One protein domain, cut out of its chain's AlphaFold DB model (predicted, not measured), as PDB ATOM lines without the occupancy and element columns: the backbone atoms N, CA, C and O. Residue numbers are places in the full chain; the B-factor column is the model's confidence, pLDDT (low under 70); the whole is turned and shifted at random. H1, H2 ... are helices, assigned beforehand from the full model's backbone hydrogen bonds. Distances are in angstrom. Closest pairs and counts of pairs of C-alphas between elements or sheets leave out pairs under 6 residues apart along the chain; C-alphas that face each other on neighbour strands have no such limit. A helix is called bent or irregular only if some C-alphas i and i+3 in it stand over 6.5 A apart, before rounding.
ATOM      1  N   LYS A  15      43.729 -21.319 -29.000       77.25
ATOM      2  CA  LYS A  15      44.174 -22.297 -30.002       77.25
ATOM      3  C   LYS A  15      43.031 -22.589 -30.980       77.25
ATOM      4  O   LYS A  15      41.929 -22.902 -30.553       77.25
ATOM      5  N   GLY A  16      43.317 -22.508 -32.281       78.06
ATOM      6  CA  GLY A  16      42.349 -22.774 -33.354       78.06
ATOM      7  C   GLY A  16      41.681 -21.532 -33.954       78.06
ATOM      8  O   GLY A  16      40.992 -21.660 -34.960       78.06
ATOM      9  N   LEU A  17      41.912 -20.340 -33.391       83.62
ATOM     10  CA  LEU A  17      41.468 -19.078 -33.990       83.62
ATOM     11  C   LEU A  17      42.451 -18.589 -35.059       83.62
ATOM     12  O   LEU A  17      43.646 -18.891 -35.008       83.62
ATOM     13  N   ARG A  18      41.945 -17.814 -36.027       83.88
ATOM     14  CA  ARG A  18      42.751 -17.258 -37.125       83.88
ATOM     15  C   ARG A  18      43.758 -16.236 -36.603       83.88
ATOM     16  O   ARG A  18      44.917 -16.255 -37.022       83.88
ATOM     17  N   TYR A  19      43.337 -15.387 -35.669       82.31
ATOM     18  CA  TYR A  19      44.211 -14.512 -34.899       82.31
ATOM     19  C   TYR A  19      44.041 -14.750 -33.399       82.31
ATOM     20  O   TYR A  19      42.957 -15.040 -32.904       82.31
ATOM     21  N   SER A  20      45.122 -14.561 -32.638       84.56
ATOM     22  CA  SER A  20      45.098 -14.627 -31.170       84.56
ATOM     23  C   SER A  20      44.272 -13.511 -30.515       84.56
ATOM     24  O   SER A  20      44.098 -13.516 -29.298       84.56
ATOM     25  N   SER A  21      43.797 -12.548 -31.303       85.50
ATOM     26  CA  SER A  21      42.907 -11.452 -30.915       85.50
ATOM     27  C   SER A  21      41.434 -11.721 -31.224       85.50
ATOM     28  O   SER A  21      40.591 -10.929 -30.811       85.50
ATOM     29  N   ASP A  22      41.123 -12.781 -31.976       89.19
ATOM     30  CA  ASP A  22      39.743 -13.102 -32.340       89.19
ATOM     31  C   ASP A  22      38.966 -13.587 -31.113       89.19
ATOM     32  O   ASP A  22      39.535 -14.125 -30.154       89.19
ATOM     33  N   MET A  23      37.646 -13.418 -31.160       90.25
ATOM     34  CA  MET A  23      36.756 -13.878 -30.100       90.25
ATOM     35  C   MET A  23      36.334 -15.331 -30.297       90.25
ATOM     36  O   MET A  23      35.936 -15.768 -31.387       90.25
ATOM     37  N   THR A  24      36.306 -16.052 -29.185       90.12
ATOM     38  CA  THR A  24      35.609 -17.331 -29.058       90.12
ATOM     39  C   THR A  24      34.092 -17.152 -29.194       90.12
ATOM     40  O   THR A  24      33.555 -16.056 -29.030       90.12
ATOM     41  N   ASP A  25      33.366 -18.241 -29.451       89.56
ATOM     42  CA  ASP A  25      31.898 -18.197 -29.561       89.56
ATOM     43  C   ASP A  25      31.220 -17.720 -28.269       89.56
ATOM     44  O   ASP A  25      30.188 -17.050 -28.311       89.56
ATOM     45  N   ARG A  26      31.823 -18.024 -27.111       89.88
ATOM     46  CA  ARG A  26      31.333 -17.577 -25.801       89.88
ATOM     47  C   ARG A  26      31.484 -16.068 -25.630       89.88
ATOM     48  O   ARG A  26      30.537 -15.411 -25.213       89.88
ATOM     49  N   GLU A  27      32.649 -15.521 -25.974       91.12
ATOM     50  CA  GLU A  27      32.885 -14.070 -25.957       91.12
ATOM     51  C   GLU A  27      31.956 -13.360 -26.955       91.12
ATOM     52  O   GLU A  27      31.352 -12.339 -26.626       91.12
ATOM     53  N   TRP A  28      31.759 -13.944 -28.143       92.38
ATOM     54  CA  TRP A  28      30.821 -13.421 -29.135       92.38
ATOM     55  C   TRP A  28      29.378 -13.372 -28.618       92.38
ATOM     56  O   TRP A  28      28.706 -12.362 -28.811       92.38
ATOM     57  N   ALA A  29      28.905 -14.409 -27.923       92.88
ATOM     58  CA  ALA A  29      27.554 -14.433 -27.356       92.88
ATOM     59  C   ALA A  29      27.305 -13.292 -26.352       92.88
ATOM     60  O   ALA A  29      26.180 -12.806 -26.244       92.88
ATOM     61  N   LEU A  30      28.350 -12.837 -25.654       93.12
ATOM     62  CA  LEU A  30      28.284 -11.685 -24.754       93.12
ATOM     63  C   LEU A  30      28.332 -10.351 -25.513       93.12
ATOM     64  O   LEU A  30      27.674  -9.399 -25.104       93.12
ATOM     65  N   ALA A  31      29.087 -10.268 -26.610       90.56
ATOM     66  CA  ALA A  31      29.252  -9.040 -27.388       90.56
ATOM     67  C   ALA A  31      28.085  -8.761 -28.356       90.56
ATOM     68  O   ALA A  31      27.684  -7.609 -28.533       90.56
ATOM     69  N   ALA A  32      27.525  -9.802 -28.979       91.19
ATOM     70  CA  ALA A  32      26.518  -9.690 -30.034       91.19
ATOM     71  C   ALA A  32      25.283  -8.838 -29.661       91.19
ATOM     72  O   ALA A  32      24.862  -8.043 -30.505       91.19
ATOM     73  N   PRO A  33      24.721  -8.913 -28.435       92.81
ATOM     74  CA  PRO A  33      23.561  -8.104 -28.045       92.81
ATOM     75  C   PRO A  33      23.803  -6.589 -28.078       92.81
ATOM     76  O   PRO A  33      22.856  -5.819 -28.226       92.81
ATOM     77  N   PHE A  34      25.058  -6.147 -27.961       90.00
ATOM     78  CA  PHE A  34      25.416  -4.727 -27.993       90.00
ATOM     79  C   PHE A  34      25.533  -4.173 -29.414       90.00
ATOM     80  O   PHE A  34      25.625  -2.959 -29.606       90.00
ATOM     81  N   THR A  47      27.698  -7.738 -44.499       87.31
ATOM     82  CA  THR A  47      28.918  -8.071 -43.764       87.31
ATOM     83  C   THR A  47      28.591  -8.800 -42.468       87.31
ATOM     84  O   THR A  47      27.661  -8.409 -41.756       87.31
ATOM     85  N   ASP A  48      29.394  -9.809 -42.136       89.88
ATOM     86  CA  ASP A  48      29.365 -10.457 -40.829       89.88
ATOM     87  C   ASP A  48      29.909  -9.505 -39.750       89.88
ATOM     88  O   ASP A  48      31.068  -9.086 -39.781       89.88
ATOM     89  N   MET A  49      29.059  -9.143 -38.787       90.94
ATOM     90  CA  MET A  49      29.428  -8.239 -37.699       90.94
ATOM     91  C   MET A  49      30.447  -8.854 -36.734       90.94
ATOM     92  O   MET A  49      31.169  -8.102 -36.075       90.94
ATOM     93  N   ARG A  50      30.537 -10.188 -36.664       92.12
ATOM     94  CA  ARG A  50      31.575 -10.875 -35.892       92.12
ATOM     95  C   ARG A  50      32.941 -10.620 -36.490       92.12
ATOM     96  O   ARG A  50      33.849 -10.224 -35.768       92.12
ATOM     97  N   GLU A  51      33.056 -10.762 -37.803       91.69
ATOM     98  CA  GLU A  51      34.303 -10.498 -38.520       91.69
ATOM     99  C   GLU A  51      34.711  -9.025 -38.428       91.69
ATOM    100  O   GLU A  51      35.889  -8.721 -38.254       91.69
ATOM    101  N   VAL A  52      33.745  -8.100 -38.449       91.38
ATOM    102  CA  VAL A  52      34.021  -6.673 -38.208       91.38
ATOM    103  C   VAL A  52      34.616  -6.456 -36.816       91.38
ATOM    104  O   VAL A  52      35.601  -5.732 -36.675       91.38
ATOM    105  N   LEU A  53      34.044  -7.078 -35.784       92.19
ATOM    106  CA  LEU A  53      34.539  -6.915 -34.420       92.19
ATOM    107  C   LEU A  53      35.887  -7.623 -34.209       92.19
ATOM    108  O   LEU A  53      36.777  -7.038 -33.600       92.19
ATOM    109  N   ASN A  54      36.084  -8.812 -34.784       92.25
ATOM    110  CA  ASN A  54      37.385  -9.493 -34.822       92.25
ATOM    111  C   ASN A  54      38.454  -8.610 -35.487       92.25
ATOM    112  O   ASN A  54      39.551  -8.465 -34.951       92.25
ATOM    113  N   ALA A  55      38.132  -7.948 -36.603       89.75
ATOM    114  CA  ALA A  55      39.050  -7.026 -37.271       89.75
ATOM    115  C   ALA A  55      39.408  -5.812 -36.394       89.75
ATOM    116  O   ALA A  55      40.575  -5.420 -36.329       89.75
ATOM    117  N   LEU A  56      38.434  -5.238 -35.681       89.62
ATOM    118  CA  LEU A  56      38.681  -4.149 -34.728       89.62
ATOM    119  C   LEU A  56      39.576  -4.601 -33.567       89.62
ATOM    120  O   LEU A  56      40.519  -3.895 -33.213       89.62
ATOM    121  N   LEU A  57      39.320  -5.786 -33.006       90.12
ATOM    122  CA  LEU A  57      40.143  -6.368 -31.941       90.12
ATOM    123  C   LEU A  57      41.559  -6.673 -32.421       90.12
ATOM    124  O   LEU A  57      42.522  -6.415 -31.701       90.12
ATOM    125  N   TYR A  58      41.697  -7.167 -33.648       88.50
ATOM    126  CA  TYR A  58      42.992  -7.372 -34.279       88.50
ATOM    127  C   TYR A  58      43.770  -6.058 -34.390       88.50
ATOM    128  O   TYR A  58      44.936  -6.007 -33.996       88.50
ATOM    129  N   ILE A  59      43.135  -4.983 -34.868       86.88
ATOM    130  CA  ILE A  59      43.761  -3.655 -34.954       86.88
ATOM    131  C   ILE A  59      44.175  -3.160 -33.564       86.88
ATOM    132  O   ILE A  59      45.315  -2.723 -33.397       86.88
ATOM    133  N   ALA A  60      43.289  -3.272 -32.572       88.06
ATOM    134  CA  ALA A  60      43.554  -2.845 -31.202       88.06
ATOM    135  C   ALA A  60      44.706  -3.631 -30.548       88.06
ATOM    136  O   ALA A  60      45.525  -3.046 -29.846       88.06
ATOM    137  N   ALA A  61      44.797  -4.940 -30.798       86.56
ATOM    138  CA  ALA A  61      45.831  -5.803 -30.230       86.56
ATOM    139  C   ALA A  61      47.188  -5.687 -30.943       86.56
ATOM    140  O   ALA A  61      48.230  -5.827 -30.307       86.56
ATOM    141  N   SER A  62      47.188  -5.466 -32.262       79.75
ATOM    142  CA  SER A  62      48.407  -5.427 -33.086       79.75
ATOM    143  C   SER A  62      48.938  -4.016 -33.355       79.75
ATOM    144  O   SER A  62      50.010  -3.877 -33.939       79.75
ATOM    145  N   GLY A  63      48.211  -2.970 -32.949       78.06
ATOM    146  CA  GLY A  63      48.627  -1.579 -33.129       78.06
ATOM    147  C   GLY A  63      48.562  -1.098 -34.578       78.06
ATOM    148  O   GLY A  63      49.397  -0.301 -34.992       78.06
ATOM    149  N   CYS A  64      47.591  -1.580 -35.365       68.06
ATOM    150  CA  CYS A  64      47.497  -1.277 -36.802       68.06
ATOM    151  C   CYS A  64      48.732  -1.738 -37.608       68.06
ATOM    152  O   CYS A  64      49.079  -1.149 -38.632       68.06
ATOM    153  N   ALA A  65      49.397  -2.810 -37.170       67.56
ATOM    154  CA  ALA A  65      50.480  -3.403 -37.935       67.56
ATOM    155  C   ALA A  65      49.920  -4.039 -39.217       67.56
ATOM    156  O   ALA A  65      49.279  -5.100 -39.189       67.56
ATOM    157  N   VAL A  66      50.176  -3.399 -40.360       66.00
ATOM    158  CA  VAL A  66      50.007  -4.076 -41.642       66.00
ATOM    159  C   VAL A  66      51.050  -5.188 -41.684       66.00
ATOM    160  O   VAL A  66      52.242  -4.957 -41.471       66.00
ATOM    161  N   ARG A  67      50.610  -6.429 -41.901       61.16
ATOM    162  CA  ARG A  67      51.547  -7.515 -42.187       61.16
ATOM    163  C   ARG A  67      52.108  -7.271 -43.582       61.16
ATOM    164  O   ARG A  67      51.514  -7.696 -44.568       61.16
ATOM    165  N   ILE A  68      53.217  -6.550 -43.650       61.44
ATOM    166  CA  ILE A  68      54.086  -6.569 -44.818       61.44
ATOM    167  C   ILE A  68      54.712  -7.963 -44.904       61.44
ATOM    168  O   ILE A  68      55.239  -8.479 -43.917       61.44
ATOM    169  N   ARG A  69      54.545  -8.604 -46.058       53.81
ATOM    170  CA  ARG A  69      55.344  -9.761 -46.451       53.81
ATOM    171  C   ARG A  69      56.651  -9.263 -47.044       53.81
ATOM    172  O   ARG A  69      56.587  -8.238 -47.756       53.81
TER     173      ARG A  69
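AT A GLANCE: This is residues 15 to 34 and 47 to 69 of the 69 residues of an uncharacterized protein of Novosphingobium lindaniclasticum LE124 (UniProt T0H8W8). Two helices stand nearly at a right angle, H1 across the first end of H2 with a small gap between them. The unnamed residues 15 to 24 lead past H2 to H1, and residues 63 to 69 make a tail beyond the last end of H2. The printed part has 43 residues with two named helices, H1 then H2, and no named strand: all helix. It is only just loose, close to compact, with a radius of gyration of the C-alphas of 11.2 A, and elongated, spanning 35 by 22 by 17 A.

IN THESE COORDINATES: H1, residues 25 to 34, begins at C-alpha 25 (31.898, -18.197, -29.561) and is 15.0 A long. It is irregular, but only just: C-alphas 30 and 33 are 6.8 A apart. H2, residues 49 to 62, is 19.7 A long and ends at C-alpha 62 (48.407, -5.427, -33.086).

HOW THE PARTS SIT: H1 and H2 are close but not clearly touching; their closest C-alphas, of Trp 28 and Arg 50, are 7.3 A apart. Their lines are about perpendicular, at 74 degrees. Each O i to N i+4 pair of H2 is within hydrogen-bond range; in H1, 4 of 6 are.

THE WHOLE: The C-alphas farthest apart, of Pro 33 and Arg 69, are 36.8 A apart. Residues 35 to 46 are not printed; C-alphas 34 and 47 are 16.5 A apart across this cut. Residues 64 to 69 have pLDDT under 70.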